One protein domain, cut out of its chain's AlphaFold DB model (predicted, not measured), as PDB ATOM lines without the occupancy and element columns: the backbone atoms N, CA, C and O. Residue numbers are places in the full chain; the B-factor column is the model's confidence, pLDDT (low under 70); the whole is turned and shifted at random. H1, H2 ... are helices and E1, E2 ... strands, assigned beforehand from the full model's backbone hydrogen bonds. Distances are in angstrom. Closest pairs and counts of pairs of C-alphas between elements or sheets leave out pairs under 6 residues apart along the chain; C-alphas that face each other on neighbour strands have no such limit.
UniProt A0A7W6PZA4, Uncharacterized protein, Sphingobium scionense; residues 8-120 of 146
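Overview. This is residues 8 to 120 of the 146 residues of an uncharacterized protein of Sphingobium scionense (UniProt A0A7W6PZA4). A small, loosely gathered core has the short parallel strand pair E1 and E4 and the little helix H2 near its middle, with H3, H4 and H5 set round it and the E2 and E3 hairpin at one side. H1 lies at one end of the longest axis, and a long link without named elements, residues 93 to 113, leads to H6 at the other end. The printed part has 113 residues, with six named helices and four named strands in the order H1 E1 H2 E2 E3 H3 E4 H4 H5 H6, and its class is mixed, helices and strands. The two sheets have two strands each, E1 with E4 parallel and E2 with E3 antiparallel. The whole is only just compact, close to loose, with a radius of gyration of the C-alphas of 15.5 A and spans of 46, 34 and 26 A.

Along the chain. Residues 8 to 9 pair, parallel, with residues 29 to 30. H1, residues 16 to 24, begins at C-alpha 16 at (269.864, 168.134, 191.146) and is 12.1 A long. E1 is residues 28 to 31, H2 residues 32 to 35, and E2 residues 36 to 39. E3, residues 46 to 50, is 12.3 A long; H3 is residues 52 to 58, 10.8 A. E4, residues 64 to 67, begins at C-alpha 64 at (275.464, 174.463, 206.415). H4 is residues 70 to 77, H5 residues 84 to 92, 12.4 A long. H6, residues 114 to 119, ends at C-alpha 119 at (296.617, 202.265, 203.902).

Arrangement. E1 and E4 are parallel neighbours at 31 degrees, with N 65 and O 28 at 2.8 A. E2 and E3, a hairpin, are antiparallel at 145 degrees, with N 37 and O 49 at 2.8 A. No named helix touches another. H2 is close to but not clearly touching H3, with the closest C-alphas, of Leu 35 and Leu 52, 6.9 A apart. H2 is likewise close to but not clearly touching H4, with the closest C-alphas, of Asn 33 and Val 72, 7.6 A apart. The closest C-alphas of E4 and H5, of Leu 66 and Ala 91, are 7.3 A apart. H1 and H5 are apart, and so are H4 and H6. Every O i to N i+4 pair is within hydrogen-bond range in H1, H4, H5 and H6; H3 has 0 of 3, but 4 of 4 O i to N i+3 pairs, and H2 is too short for an i+4 pair.

Size, cuts and confidence. The two C-alphas farthest apart, of Val 23 and Glu 115, are 46.5 A apart. The printed part has no cut, and the link from H5 to H6, 21 residues, is long. The mean pLDDT of the printed part is 92.2; residues 42 and 120 are under 70.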
ATOM      1  N   GLY A   8     280.523 174.470 198.244       96.25
ATOM      2  CA  GLY A   8     279.710 175.644 197.945       96.25
ATOM      3  C   GLY A   8     278.463 175.280 197.140       96.25
ATOM      4  O   GLY A   8     278.554 174.605 196.114       96.25
ATOM      5  N   LEU A   9     277.300 175.753 197.581       97.00
ATOM      6  CA  LEU A   9     276.041 175.636 196.853       97.00
ATOM      7  C   LEU A   9     275.639 177.003 196.285       97.00
ATOM      8  O   LEU A   9     275.582 177.985 197.028       97.00
ATOM      9  N   PRO A  10     275.287 177.088 194.989       95.31
ATOM     10  CA  PRO A  10     274.887 178.353 194.372       95.31
ATOM     11  C   PRO A  10     273.511 178.841 194.853       95.31
ATOM     12  O   PRO A  10     273.193 180.019 194.723       95.31
ATOM     13  N   HIS A  11     272.668 177.937 195.365       94.88
ATOM     14  CA  HIS A  11     271.351 178.231 195.925       94.88
ATOM     15  C   HIS A  11     270.792 177.041 196.714       94.88
ATOM     16  O   HIS A  11     271.199 175.900 196.506       94.88
ATOM     17  N   LEU A  12     269.752 177.293 197.515       96.94
ATOM     18  CA  LEU A  12     268.956 176.266 198.204       96.94
ATOM     19  C   LEU A  12     267.642 175.906 197.485       96.94
ATOM     20  O   LEU A  12     266.722 175.368 198.090       96.94
ATOM     21  N   ARG A  13     267.490 176.217 196.194       96.38
ATOM     22  CA  ARG A  13     266.325 175.740 195.429       96.38
ATOM     23  C   ARG A  13     266.389 174.222 195.253       96.38
ATOM     24  O   ARG A  13     267.467 173.689 194.990       96.38
ATOM     25  N   GLU A  14     265.233 173.570 195.351       96.62
ATOM     26  CA  GLU A  14     265.089 172.148 195.036       96.62
ATOM     27  C   GLU A  14     265.600 171.844 193.625       96.62
ATOM     28  O   GLU A  14     265.354 172.598 192.680       96.62
ATOM     29  N   GLY A  15     266.335 170.741 193.488       96.25
ATOM     30  CA  GLY A  15     266.911 170.340 192.211       96.25
ATOM     31  C   GLY A  15     268.154 169.460 192.335       96.25
ATOM     32  O   GLY A  15     268.567 169.102 193.442       96.25
ATOM     33  N   PRO A  16     268.784 169.118 191.196       96.88
ATOM     34  CA  PRO A  16     269.864 168.134 191.146       96.88
ATOM     35  C   PRO A  16     271.074 168.483 192.018       96.88
ATOM     36  O   PRO A  16     271.619 167.603 192.675       96.88
ATOM     37  N   ILE A  17     271.470 169.761 192.071       96.12
ATOM     38  CA  ILE A  17     272.630 170.211 192.859       96.12
ATOM     39  C   ILE A  17     272.381 170.014 194.359       96.12
ATOM     40  O   ILE A  17     273.214 169.435 195.054       96.12
ATOM     41  N   LEU A  18     271.215 170.445 194.852       96.62
ATOM     42  CA  LEU A  18     270.850 170.285 196.260       96.62
ATOM     43  C   LEU A  18     270.700 168.803 196.627       96.62
ATOM     44  O   LEU A  18     271.188 168.371 197.669       96.62
ATOM     45  N   ASN A  19     270.090 168.008 195.747       97.06
ATOM     46  CA  ASN A  19     269.951 166.566 195.945       97.06
ATOM     47  C   ASN A  19     271.306 165.857 195.985       97.06
ATOM     48  O   ASN A  19     271.512 164.996 196.835       97.06
ATOM     49  N   CYS A  20     272.250 166.248 195.126       96.81
ATOM     50  CA  CYS A  20     273.613 165.727 195.162       96.81
ATOM     51  C   CYS A  20     274.273 166.014 196.519       96.81
ATOM     52  O   CYS A  20     274.780 165.099 197.160       96.81
ATOM     53  N   ALA A  21     274.169 167.248 197.021       95.88
ATOM     54  CA  ALA A  21     274.717 167.618 198.324       95.88
ATOM     55  C   ALA A  21     274.095 166.817 199.485       95.88
ATOM     56  O   ALA A  21     274.815 166.362 200.376       95.88
ATOM     57  N   ARG A  22     272.775 166.579 199.446       96.62
ATOM     58  CA  ARG A  22     272.078 165.699 200.400       96.62
ATOM     59  C   ARG A  22     272.576 164.257 200.316       96.62
ATOM     60  O   ARG A  22     272.715 163.612 201.342       96.62
ATOM     61  N   VAL A  23     272.864 163.726 199.133       97.06
ATOM     62  CA  VAL A  23     273.396 162.356 199.009       97.06
ATOM     63  C   VAL A  23     274.844 162.277 199.499       97.06
ATOM     64  O   VAL A  23     275.208 161.325 200.181       97.06
ATOM     65  N   MET A  24     275.660 163.288 199.197       95.44
ATOM     66  CA  MET A  24     277.076 163.327 199.573       95.44
ATOM     67  C   MET A  24     277.303 163.442 201.083       95.44
ATOM     68  O   MET A  24     278.353 163.021 201.560       95.44
ATOM     69  N   GLN A  25     276.357 164.031 201.826       95.00
ATOM     70  CA  GLN A  25     276.451 164.234 203.280       95.00
ATOM     71  C   GLN A  25     277.725 164.974 203.735       95.00
ATOM     72  O   GLN A  25     278.188 164.825 204.866       95.00
ATOM     73  N   VAL A  26     278.268 165.829 202.868       93.12
ATOM     74  CA  VAL A  26     279.382 166.729 203.186       93.12
ATOM     75  C   VAL A  26     278.853 168.047 203.764       93.12
ATOM     76  O   VAL A  26     277.715 168.427 203.467       93.12
ATOM     77  N   PRO A  27     279.635 168.773 204.581       95.25
ATOM     78  CA  PRO A  27     279.242 170.106 205.006       95.25
ATOM     79  C   PRO A  27     279.215 171.058 203.805       95.25
ATOM     80  O   PRO A  27     280.041 170.968 202.891       95.25
ATOM     81  N   THR A  28     278.259 171.975 203.808       97.31
ATOM     82  CA  THR A  28     278.014 172.891 202.697       97.31
ATOM     83  C   THR A  28     278.186 174.342 203.111       97.31
ATOM     84  O   THR A  28     278.115 174.692 204.290       97.31
ATOM     85  N   LEU A  29     278.412 175.195 202.120       97.56
ATOM     86  CA  LEU A  29     278.500 176.642 202.265       97.56
ATOM     87  C   LEU A  29     277.510 177.284 201.294       97.56
ATOM     88  O   LEU A  29     277.467 176.903 200.125       97.56
ATOM     89  N   ILE A  30     276.729 178.257 201.751       97.69
ATOM     90  CA  ILE A  30     275.916 179.104 200.872       97.69
ATOM     91  C   ILE A  30     276.337 180.555 201.015       97.69
ATOM     92  O   ILE A  30     276.666 180.998 202.106       97.69
ATOM     93  N   SER A  31     276.271 181.309 199.924       97.00
ATOM     94  CA  SER A  31     276.451 182.758 199.968       97.00
ATOM     95  C   SER A  31     275.158 183.446 200.403       97.00
ATOM     96  O   SER A  31     274.081 183.059 199.940       97.00
ATOM     97  N   ALA A  32     275.239 184.498 201.221       97.69
ATOM     98  CA  ALA A  32     274.081 185.319 201.587       97.69
ATOM     99  C   ALA A  32     273.317 185.811 200.349       97.69
ATOM    100  O   ALA A  32     272.087 185.743 200.297       97.69
ATOM    101  N   ASN A  33     274.038 186.173 199.279       96.31
ATOM    102  CA  ASN A  33     273.412 186.633 198.044       96.31
ATOM    103  C   ASN A  33     272.539 185.561 197.356       96.31
ATOM    104  O   ASN A  33     271.630 185.893 196.594       96.31
ATOM    105  N   ALA A  34     272.751 184.271 197.638       96.69
ATOM    106  CA  ALA A  34     271.884 183.204 197.137       96.69
ATOM    107  C   ALA A  34     270.452 183.305 197.703       96.69
ATOM    108  O   ALA A  34     269.475 182.892 197.058       96.69
ATOM    109  N   LEU A  35     270.312 183.900 198.890       97.62
ATOM    110  CA  LEU A  35     269.042 184.130 199.570       97.62
ATOM    111  C   LEU A  35     268.433 185.499 199.243       97.62
ATOM    112  O   LEU A  35     267.266 185.709 199.556       97.62
ATOM    113  N   SER A  36     269.141 186.393 198.555       96.25
ATOM    114  CA  SER A  36     268.625 187.715 198.192       96.25
ATOM    115  C   SER A  36     267.355 187.659 197.341       96.25
ATOM    116  O   SER A  36     267.234 186.889 196.375       96.25
ATOM    117  N   ARG A  37     266.409 188.540 197.670       95.31
ATOM    118  CA  ARG A  37     265.287 188.914 196.814       95.31
ATOM    119  C   ARG A  37     265.669 190.168 196.038       95.31
ATOM    120  O   ARG A  37     266.018 191.184 196.624       95.31
ATOM    121  N   TRP A  38     265.558 190.084 194.718       93.00
ATOM    122  CA  TRP A  38     265.907 191.165 193.807       93.00
ATOM    123  C   TRP A  38     264.683 191.619 193.028       93.00
ATOM    124  O   TRP A  38     263.945 190.790 192.489       93.00
ATOM    125  N   HIS A  39     264.506 192.928 192.927       90.06
ATOM    126  CA  HIS A  39     263.519 193.560 192.069       90.06
ATOM    127  C   HIS A  39     264.215 194.306 190.928       90.06
ATOM    128  O   HIS A  39     265.298 194.859 191.099       90.06
ATOM    129  N   ARG A  40     263.620 194.275 189.731       82.50
ATOM    130  CA  ARG A  40     264.197 194.862 188.511       82.50
ATOM    131  C   ARG A  40     263.140 195.679 187.770       82.50
ATOM    132  O   ARG A  40     262.767 195.331 186.657       82.50
ATOM    133  N   SER A  41     262.623 196.734 188.395       72.88
ATOM    134  CA  SER A  41     261.661 197.640 187.744       72.88
ATOM    135  C   SER A  41     262.291 198.904 187.167       72.88
ATOM    136  O   SER A  41     261.741 199.473 186.231       72.88
ATOM    137  N   LYS A  42     263.438 199.350 187.695       69.62
ATOM    138  CA  LYS A  42     264.048 200.648 187.354       69.62
ATOM    139  C   LYS A  42     265.314 200.545 186.491       69.62
ATOM    140  O   LYS A  42     266.048 201.510 186.363       69.62
ATOM    141  N   GLY A  43     265.592 199.379 185.905       79.88
ATOM    142  CA  GLY A  43     266.800 199.138 185.099       79.88
ATOM    143  C   GLY A  43     268.039 198.726 185.906       79.88
ATOM    144  O   GLY A  43     268.929 198.086 185.351       79.88
ATOM    145  N   TRP A  44     268.061 198.970 187.219       79.19
ATOM    146  CA  TRP A  44     269.056 198.436 188.159       79.19
ATOM    147  C   TRP A  44     268.430 197.421 189.135       79.19
ATOM    148  O   TRP A  44     267.227 197.495 189.407       79.19
ATOM    149  N   PRO A  45     269.205 196.431 189.623       85.19
ATOM    150  CA  PRO A  45     268.741 195.498 190.643       85.19
ATOM    151  C   PRO A  45     268.618 196.202 192.000       85.19
ATOM    152  O   PRO A  45     269.572 196.794 192.491       85.19
ATOM    153  N   GLU A  46     267.438 196.116 192.605       91.25
ATOM    154  CA  GLU A  46     267.147 196.635 193.942       91.25
ATOM    155  C   GLU A  46     266.942 195.455 194.896       91.25
ATOM    156  O   GLU A  46     266.132 194.561 194.619       91.25
ATOM    157  N   TRP A  47     267.704 195.422 195.988       94.50
ATOM    158  CA  TRP A  47     267.572 194.391 197.013       94.50
ATOM    159  C   TRP A  47     266.323 194.653 197.864       94.50
ATOM    160  O   TRP A  47     266.003 195.794 198.176       94.50
ATOM    161  N   GLN A  48     265.574 193.596 198.179       95.38
ATOM    162  CA  GLN A  48     264.248 193.666 198.816       95.38
ATOM    163  C   GLN A  48     264.138 192.727 200.028       95.38
ATOM    164  O   GLN A  48     263.049 192.244 200.346       95.38
ATOM    165  N   GLY A  49     265.262 192.379 200.657       96.62
ATOM    166  CA  GLY A  49     265.292 191.430 201.768       96.62
ATOM    167  C   GLY A  49     265.673 189.998 201.381       96.62
ATOM    168  O   GLY A  49     265.997 189.674 200.232       96.62
ATOM    169  N   TRP A  50     265.597 189.111 202.370       97.81
ATOM    170  CA  TRP A  50     265.961 187.700 202.255       97.81
ATOM    171  C   TRP A  50     264.775 186.793 201.899       97.81
ATOM    172  O   TRP A  50     263.627 187.016 202.280       97.81
ATOM    173  N   ARG A  51     265.060 185.700 201.193       97.12
ATOM    174  CA  ARG A  51     264.145 184.573 200.949       97.12
ATOM    175  C   ARG A  51     264.379 183.479 201.986       97.12
ATOM    176  O   ARG A  51     264.925 182.421 201.672       97.12
ATOM    177  N   LEU A  52     263.997 183.751 203.234       96.88
ATOM    178  CA  LEU A  52     264.192 182.819 204.353       96.88
ATOM    179  C   LEU A  52     263.411 181.508 204.179       96.88
ATOM    180  O   LEU A  52     263.782 180.479 204.735       96.88
ATOM    181  N   ASP A  53     262.360 181.505 203.360       96.00
ATOM    182  CA  ASP A  53     261.616 180.302 202.995       96.00
ATOM    183  C   ASP A  53     262.501 179.229 202.337       96.00
ATOM    184  O   ASP A  53     262.271 178.040 202.563       96.00
ATOM    185  N   LEU A  54     263.556 179.625 201.613       96.75
ATOM    186  CA  LEU A  54     264.493 178.694 200.979       96.75
ATOM    187  C   LEU A  54     265.329 177.900 201.989       96.75
ATOM    188  O   LEU A  54     265.801 176.814 201.657       96.75
ATOM    189  N   LEU A  55     265.490 178.392 203.221       97.00
ATOM    190  CA  LEU A  55     266.220 177.678 204.275       97.00
ATOM    191  C   LEU A  55     265.511 176.384 204.688       97.00
ATOM    192  O   LEU A  55     266.162 175.447 205.146       97.00
ATOM    193  N   LYS A  56     264.198 176.270 204.445       95.94
ATOM    194  CA  LYS A  56     263.446 175.023 204.659       95.94
ATOM    195  C   LYS A  56     263.987 173.874 203.805       95.94
ATOM    196  O   LYS A  56     263.972 172.725 204.240       95.94
ATOM    197  N   ASN A  57     264.541 174.185 202.633       96.94
ATOM    198  CA  ASN A  57     265.124 173.192 201.733       96.94
ATOM    199  C   ASN A  57     266.506 172.711 202.207       96.94
ATOM    200  O   ASN A  57     267.019 171.725 201.683       96.94
ATOM    201  N   ALA A  58     267.116 173.340 203.218       95.00
ATOM    202  CA  ALA A  58     268.351 172.831 203.818       95.00
ATOM    203  C   ALA A  58     268.146 171.495 204.565       95.00
ATOM    204  O   ALA A  58     269.121 170.845 204.940       95.00
ATOM    205  N   GLY A  59     266.894 171.054 204.750       94.19
ATOM    206  CA  GLY A  59     266.576 169.725 205.267       94.19
ATOM    207  C   GLY A  59     267.317 168.612 204.514       94.19
ATOM    208  O   GLY A  59     267.362 168.586 203.280       94.19
ATOM    209  N   GLY A  60     267.921 167.697 205.272       93.19
ATOM    210  CA  GLY A  60     268.712 166.582 204.742       93.19
ATOM    211  C   GLY A  60     270.167 166.918 204.403       93.19
ATOM    212  O   GLY A  60     270.907 166.012 204.027       93.19
ATOM    213  N   LEU A  61     270.606 168.174 204.535       96.19
ATOM    214  CA  LEU A  61     272.032 168.509 204.509       96.19
ATOM    215  C   LEU A  61     272.682 168.173 205.857       96.19
ATOM    216  O   LEU A  61     272.051 168.296 206.903       96.19
ATOM    217  N   SER A  62     273.957 167.783 205.824       92.94
ATOM    218  CA  SER A  62     274.719 167.429 207.030       92.94
ATOM    219  C   SER A  62     274.929 168.642 207.943       92.94
ATOM    220  O   SER A  62     274.548 168.630 209.113       92.94
ATOM    221  N   ARG A  63     275.525 169.715 207.405       94.31
ATOM    222  CA  ARG A  63     275.736 171.016 208.062       94.31
ATOM    223  C   ARG A  63     275.827 172.098 206.997       94.31
ATOM    224  O   ARG A  63     276.347 171.821 205.920       94.31
ATOM    225  N   ILE A  64     275.404 173.313 207.322       97.06
ATOM    226  CA  ILE A  64     275.464 174.463 206.415       97.06
ATOM    227  C   ILE A  64     276.146 175.649 207.096       97.06
ATOM    228  O   ILE A  64     275.863 175.955 208.254       97.06
ATOM    229  N   ALA A  65     277.059 176.293 206.383       97.56
ATOM    230  CA  ALA A  65     277.689 177.551 206.755       97.56
ATOM    231  C   ALA A  65     277.216 178.685 205.837       97.56
ATOM    232  O   ALA A  65     276.744 178.432 204.722       97.56
ATOM    233  N   LEU A  66     277.358 179.922 206.306       98.19
ATOM    234  CA  LEU A  66     276.945 181.123 205.584       98.19
ATOM    235  C   LEU A  66     278.159 181.989 205.222       98.19
ATOM    236  O   LEU A  66     278.871 182.478 206.091       98.19
ATOM    237  N   ASP A  67     278.367 182.204 203.933       96.56
ATOM    238  CA  ASP A  67     279.304 183.177 203.378       96.56
ATOM    239  C   ASP A  67     278.658 184.577 203.319       96.56
ATOM    240  O   ASP A  67     277.455 184.705 203.066       96.56
ATOM    241  N   SER A  68     279.456 185.624 203.548       95.06
ATOM    242  CA  SER A  68     279.010 187.023 203.615       95.06
ATOM    243  C   SER A  68     278.565 187.563 202.258       95.06
ATOM    244  O   SER A  68     277.795 188.516 202.206       95.06
ATOM    245  N   ALA A  69     279.018 186.942 201.165       95.19
ATOM    246  CA  ALA A  69     278.899 187.415 199.793       95.19
ATOM    247  C   ALA A  69     279.750 188.650 199.443       95.19
ATOM    248  O   ALA A  69     279.450 189.280 198.429       95.19
ATOM    249  N   GLY A  70     280.795 188.988 200.210       92.62
ATOM    250  CA  GLY A  70     281.625 190.188 199.992       92.62
ATOM    251  C   GLY A  70     282.132 190.337 198.557       92.62
ATOM    252  O   GLY A  70     281.823 191.322 197.884       92.62
ATOM    253  N   PHE A  71     282.781 189.300 198.022       91.06
ATOM    254  CA  PHE A  71     283.275 189.306 196.640       91.06
ATOM    255  C   PHE A  71     282.158 189.533 195.611       91.06
ATOM    256  O   PHE A  71     282.292 190.315 194.667       91.06
ATOM    257  N   VAL A  72     281.025 188.844 195.777       91.62
ATOM    258  CA  VAL A  72     279.890 188.948 194.848       91.62
ATOM    259  C   VAL A  72     279.240 190.324 194.945       91.62
ATOM    260  O   VAL A  72     278.873 190.891 193.916       91.62
ATOM    261  N   ALA A  73     279.108 190.862 196.154       91.62
ATOM    262  CA  ALA A  73     278.521 192.168 196.389       91.62
ATOM    263  C   ALA A  73     279.352 193.269 195.720       91.62
ATOM    264  O   ALA A  73     278.822 194.049 194.932       91.62
ATOM    265  N   LEU A  74     280.667 193.253 195.929       90.50
ATOM    266  CA  LEU A  74     281.581 194.232 195.347       90.50
ATOM    267  C   LEU A  74     281.696 194.094 193.825       90.50
ATOM    268  O   LEU A  74     281.553 195.083 193.108       90.50
ATOM    269  N   SER A  75     281.855 192.873 193.306       90.75
ATOM    270  CA  SER A  75     281.993 192.649 191.855       90.75
ATOM    271  C   SER A  75     280.728 192.961 191.051       90.75
ATOM    272  O   SER A  75     280.816 193.237 189.852       90.75
ATOM    273  N   ARG A  76     279.534 192.862 191.655       89.19
ATOM    274  CA  ARG A  76     278.253 193.012 190.937       89.19
ATOM    275  C   ARG A  76     277.491 194.282 191.277       89.19
ATOM    276  O   ARG A  76     276.728 194.744 190.430       89.19
ATOM    277  N   TYR A  77     277.653 194.796 192.491       86.69
ATOM    278  CA  TYR A  77     276.854 195.894 193.034       86.69
ATOM    279  C   TYR A  77     277.712 197.026 193.616       86.69
ATOM    280  O   TYR A  77     277.149 197.999 194.102       86.69
ATOM    281  N   SER A  78     279.047 196.915 193.566       85.50
ATOM    282  CA  SER A  78     280.030 197.887 194.084       85.50
ATOM    283  C   SER A  78     280.035 198.100 195.602       85.50
ATOM    284  O   SER A  78     280.974 198.694 196.116       85.50
ATOM    285  N   ALA A  79     279.035 197.597 196.320       88.06
ATOM    286  CA  ALA A  79     278.944 197.591 197.774       88.06
ATOM    287  C   ALA A  79     277.951 196.508 198.222       88.06
ATOM    288  O   ALA A  79     277.248 195.903 197.401       88.06
ATOM    289  N   TYR A  80     277.855 196.281 199.532       92.44
ATOM    290  CA  TYR A  80     276.762 195.487 200.078       92.44
ATOM    291  C   TYR A  80     275.415 196.187 199.838       92.44
ATOM    292  O   TYR A  80     275.259 197.358 200.181       92.44
ATOM    293  N   PRO A  81     274.421 195.490 199.264       91.94
ATOM    294  CA  PRO A  81     273.106 196.066 199.001       91.94
ATOM    295  C   PRO A  81     272.150 195.941 200.207       91.94
ATOM    296  O   PRO A  81     270.978 196.288 200.085       91.94
ATOM    297  N   TRP A  82     272.637 195.426 201.340       93.94
ATOM    298  CA  TRP A  82     271.923 195.254 202.610       93.94
ATOM    299  C   TRP A  82     272.729 195.863 203.761       93.94
ATOM    300  O   TRP A  82     273.951 196.005 203.656       93.94
ATOM    301  N   ALA A  83     272.053 196.196 204.862       94.00
ATOM    302  CA  ALA A  83     272.707 196.702 206.064       94.00
ATOM    303  C   ALA A  83     273.341 195.568 206.890       94.00
ATOM    304  O   ALA A  83     273.044 194.384 206.707       94.00
ATOM    305  N   THR A  84     274.219 195.925 207.828       94.75
ATOM    306  CA  THR A  84     274.844 194.948 208.731       94.75
ATOM    307  C   THR A  84     273.801 194.237 209.592       94.75
ATOM    308  O   THR A  84     273.889 193.027 209.784       94.75
ATOM    309  N   GLU A  85     272.783 194.959 210.056       96.81
ATOM    310  CA  GLU A  85     271.680 194.419 210.852       96.81
ATOM    311  C   GLU A  85     270.890 193.371 210.061       96.81
ATOM    312  O   GLU A  85     270.662 192.275 210.566       96.81
ATOM    313  N   ASP A  86     270.582 193.644 208.787       97.38
ATOM    314  CA  ASP A  86     269.892 192.692 207.910       97.38
ATOM    315  C   ASP A  86     270.689 191.388 207.748       97.38
ATOM    316  O   ASP A  86     270.115 190.296 207.681       97.38
ATOM    317  N   TYR A  87     272.019 191.483 207.654       97.75
ATOM    318  CA  TYR A  87     272.884 190.310 207.554       97.75
ATOM    319  C   TYR A  87     272.929 189.510 208.860       97.75
ATOM    320  O   TYR A  87     272.875 188.279 208.831       97.75
ATOM    321  N   LEU A  88     272.993 190.189 210.007       97.50
ATOM    322  CA  LEU A  88     272.967 189.535 211.315       97.50
ATOM    323  C   LEU A  88     271.615 188.862 211.586       97.50
ATOM    324  O   LEU A  88     271.594 187.739 212.092       97.50
ATOM    325  N   ASP A  89     270.507 189.475 211.168       97.81
ATOM    326  CA  ASP A  89     269.176 188.865 211.224       97.81
ATOM    327  C   ASP A  89     269.108 187.594 210.365       97.81
ATOM    328  O   ASP A  89     268.562 186.572 210.793       97.81
ATOM    329  N   LEU A  90     269.724 187.601 209.175       98.00
ATOM    330  CA  LEU A  90     269.866 186.391 208.364       98.00
ATOM    331  C   LEU A  90     270.689 185.327 209.095       98.00
ATOM    332  O   LEU A  90     270.246 184.179 209.176       98.00
ATOM    333  N   ALA A  91     271.853 185.686 209.633       97.69
ATOM    334  CA  ALA A  91     272.725 184.765 210.357       97.69
ATOM    335  C   ALA A  91     272.035 184.146 211.589       97.69
ATOM    336  O   ALA A  91     272.275 182.980 211.901       97.69
ATOM    337  N   ALA A  92     271.137 184.882 212.247       97.19
ATOM    338  CA  ALA A  92     270.346 184.402 213.379       97.19
ATOM    339  C   ALA A  92     269.106 183.578 212.971       97.19
ATOM    340  O   ALA A  92     268.563 182.838 213.792       97.19
ATOM    341  N   SER A  93     268.650 183.675 211.718       97.06
ATOM    342  CA  SER A  93     267.402 183.047 211.249       97.06
ATOM    343  C   SER A  93     267.452 181.519 211.112       97.06
ATOM    344  O   SER A  93     266.414 180.872 210.958       97.06
ATOM    345  N   TYR A  94     268.648 180.927 211.143       97.00
ATOM    346  CA  TYR A  94     268.868 179.495 210.968       97.00
ATOM    347  C   TYR A  94     270.088 179.049 211.783       97.00
ATOM    348  O   TYR A  94     271.032 179.825 211.924       97.00
ATOM    349  N   PRO A  95     270.127 177.804 212.296       95.56
ATOM    350  CA  PRO A  95     271.282 177.275 213.020       95.56
ATOM    351  C   PRO A  95     272.444 176.945 212.065       95.56
ATOM    352  O   PRO A  95     272.806 175.782 211.868       95.56
ATOM    353  N   PHE A  96     273.027 177.966 211.438       96.75
ATOM    354  CA  PHE A  96     274.247 177.816 210.653       96.75
ATOM    355  C   PHE A  96     275.384 177.320 211.549       96.75
ATOM    356  O   PHE A  96     275.515 177.721 212.704       96.75
ATOM    357  N   ARG A  97     276.248 176.460 211.004       95.44
ATOM    358  CA  ARG A  97     277.434 175.958 211.713       95.44
ATOM    359  C   ARG A  97     278.375 177.101 212.106       95.44
ATOM    360  O   ARG A  97     278.974 177.063 213.175       95.44
ATOM    361  N   TRP A  98     278.547 178.048 211.192       94.56
ATOM    362  CA  TRP A  98     279.261 179.309 211.347       94.56
ATOM    363  C   TRP A  98     278.825 180.240 210.207       94.56
ATOM    364  O   TRP A  98     278.297 179.775 209.189       94.56
ATOM    365  N   PHE A  99     279.045 181.539 210.376       97.25
ATOM    366  CA  PHE A  99     278.844 182.541 209.336       97.25
ATOM    367  C   PHE A  99     280.079 183.442 209.238       97.25
ATOM    368  O   PHE A  99     280.767 183.665 210.236       97.25
ATOM    369  N   ALA A 100     280.409 183.888 208.031       95.44
ATOM    370  CA  ALA A 100     281.522 184.802 207.797       95.44
ATOM    371  C   ALA A 100     281.171 186.220 208.276       95.44
ATOM    372  O   ALA A 100     280.019 186.637 208.215       95.44
ATOM    373  N   SER A 101     282.159 186.992 208.723       93.12
ATOM    374  CA  SER A 101     281.978 188.438 208.871       93.12
ATOM    375  C   SER A 101     281.723 189.081 207.507       93.12
ATOM    376  O   SER A 101     282.263 188.616 206.506       93.12
ATOM    377  N   MET A 102     280.968 190.180 207.468       93.25
ATOM    378  CA  MET A 102     280.958 191.046 206.285       93.25
ATOM    379  C   MET A 102     282.348 191.652 206.099       93.25
ATOM    380  O   MET A 102     282.894 192.246 207.028       93.25
ATOM    381  N   ASP A 103     282.919 191.462 204.918       86.81
ATOM    382  CA  ASP A 103     284.292 191.803 204.589       86.81
ATOM    383  C   ASP A 103     284.386 192.485 203.220       86.81
ATOM    384  O   ASP A 103     283.576 192.266 202.318       86.81
ATOM    385  N   TYR A 104     285.394 193.343 203.082       83.44
ATOM    386  CA  TYR A 104     285.730 193.978 201.817       83.44
ATOM    387  C   TYR A 104     286.927 193.273 201.192       83.44
ATOM    388  O   TYR A 104     288.021 193.241 201.754       83.44
ATOM    389  N   CYS A 105     286.673 192.694 200.022       86.00
ATOM    390  CA  CYS A 105     287.641 191.980 199.207       86.00
ATOM    391  C   CYS A 105     288.805 192.883 198.776       86.00
ATOM    392  O   CYS A 105     288.596 194.004 198.313       86.00
ATOM    393  N   VAL A 106     290.030 192.365 198.900       86.88
ATOM    394  CA  VAL A 106     291.290 193.031 198.502       86.88
ATOM    395  C   VAL A 106     291.920 192.388 197.262       86.88
ATOM    396  O   VAL A 106     293.072 192.650 196.903       86.88
ATOM    397  N   GLU A 107     291.180 191.479 196.633       86.62
ATOM    398  CA  GLU A 107     291.522 190.839 195.378       86.62
ATOM    399  C   GLU A 107     291.696 191.901 194.281       86.62
ATOM    400  O   GLU A 107     290.916 192.855 194.238       86.62
ATOM    401  N   PRO A 108     292.678 191.758 193.372       86.94
ATOM    402  CA  PRO A 108     292.941 192.752 192.329       86.94
ATOM    403  C   PRO A 108     291.732 193.079 191.444       86.94
ATOM    404  O   PRO A 108     291.637 194.184 190.917       86.94
ATOM    405  N   GLU A 109     290.809 192.130 191.272       86.62
ATOM    406  CA  GLU A 109     289.557 192.311 190.534       86.62
ATOM    407  C   GLU A 109     288.585 193.285 191.217       86.62
ATOM    408  O   GLU A 109     287.699 193.822 190.552       86.62
ATOM    409  N   ILE A 110     288.731 193.489 192.527       86.19
ATOM    410  CA  ILE A 110     287.870 194.336 193.358       86.19
ATOM    411  C   ILE A 110     288.605 195.604 193.800       86.19
ATOM    412  O   ILE A 110     288.076 196.701 193.643       86.19
ATOM    413  N   ALA A 111     289.825 195.456 194.316       85.81
ATOM    414  CA  ALA A 111     290.668 196.527 194.833       85.81
ATOM    415  C   ALA A 111     292.023 196.530 194.094       85.81
ATOM    416  O   ALA A 111     293.012 195.975 194.584       85.81
ATOM    417  N   PRO A 112     292.087 197.109 192.880       84.94
ATOM    418  CA  PRO A 112     293.303 197.088 192.067       84.94
ATOM    419  C   PRO A 112     294.414 197.998 192.614       84.94
ATOM    420  O   PRO A 112     295.588 197.763 192.316       84.94
ATOM    421  N   ASP A 113     294.074 199.020 193.406       86.44
ATOM    422  CA  ASP A 113     295.049 199.922 194.022       86.44
ATOM    423  C   ASP A 113     295.636 199.305 195.303       86.44
ATOM    424  O   ASP A 113     294.984 199.171 196.338       86.44
ATOM    425  N   ARG A 114     296.913 198.920 195.227       81.94
ATOM    426  CA  ARG A 114     297.637 198.301 196.344       81.94
ATOM    427  C   ARG A 114     297.937 199.278 197.479       81.94
ATOM    428  O   ARG A 114     298.023 198.828 198.620       81.94
ATOM    429  N   GLU A 115     298.098 200.566 197.189       80.50
ATOM    430  CA  GLU A 115     298.360 201.583 198.212       80.50
ATOM    431  C   GLU A 115     297.086 201.876 199.009       80.50
ATOM    432  O   GLU A 115     297.134 201.976 200.235       80.50
ATOM    433  N   GLU A 116     295.929 201.912 198.343       77.31
ATOM    434  CA  GLU A 116     294.622 202.005 199.010       77.31
ATOM    435  C   GLU A 116     294.388 200.809 199.945       77.31
ATOM    436  O   GLU A 116     294.042 200.979 201.115       77.31
ATOM    437  N   VAL A 117     294.667 199.589 199.475       78.81
ATOM    438  CA  VAL A 117     294.562 198.375 200.301       78.81
ATOM    439  C   VAL A 117     295.517 198.424 201.500       78.81
ATOM    440  O   VAL A 117     295.127 198.053 202.608       78.81
ATOM    441  N   ALA A 118     296.759 198.877 201.305       76.56
ATOM    442  CA  ALA A 118     297.775 198.920 202.356       76.56
ATOM    443  C   ALA A 118     297.514 200.007 203.411       76.56
ATOM    444  O   ALA A 118     297.833 199.815 204.585       76.56
ATOM    445  N   THR A 119     296.941 201.141 203.006       71.75
ATOM    446  CA  THR A 119     296.617 202.265 203.902       71.75
ATOM    447  C   THR A 119     295.241 202.136 204.561       71.75
ATOM    448  O   THR A 119     294.978 202.812 205.559       71.75
ATOM    449  N   GLY A 120     294.417 201.205 204.073       62.84
ATOM    450  CA  GLY A 120     293.098 200.867 204.591       62.84
ATOM    451  C   GLY A 120     291.983 201.515 203.771       62.84
ATOM    452  O   GLY A 120     292.001 202.718 203.513       62.84
TER     453      GLY A 120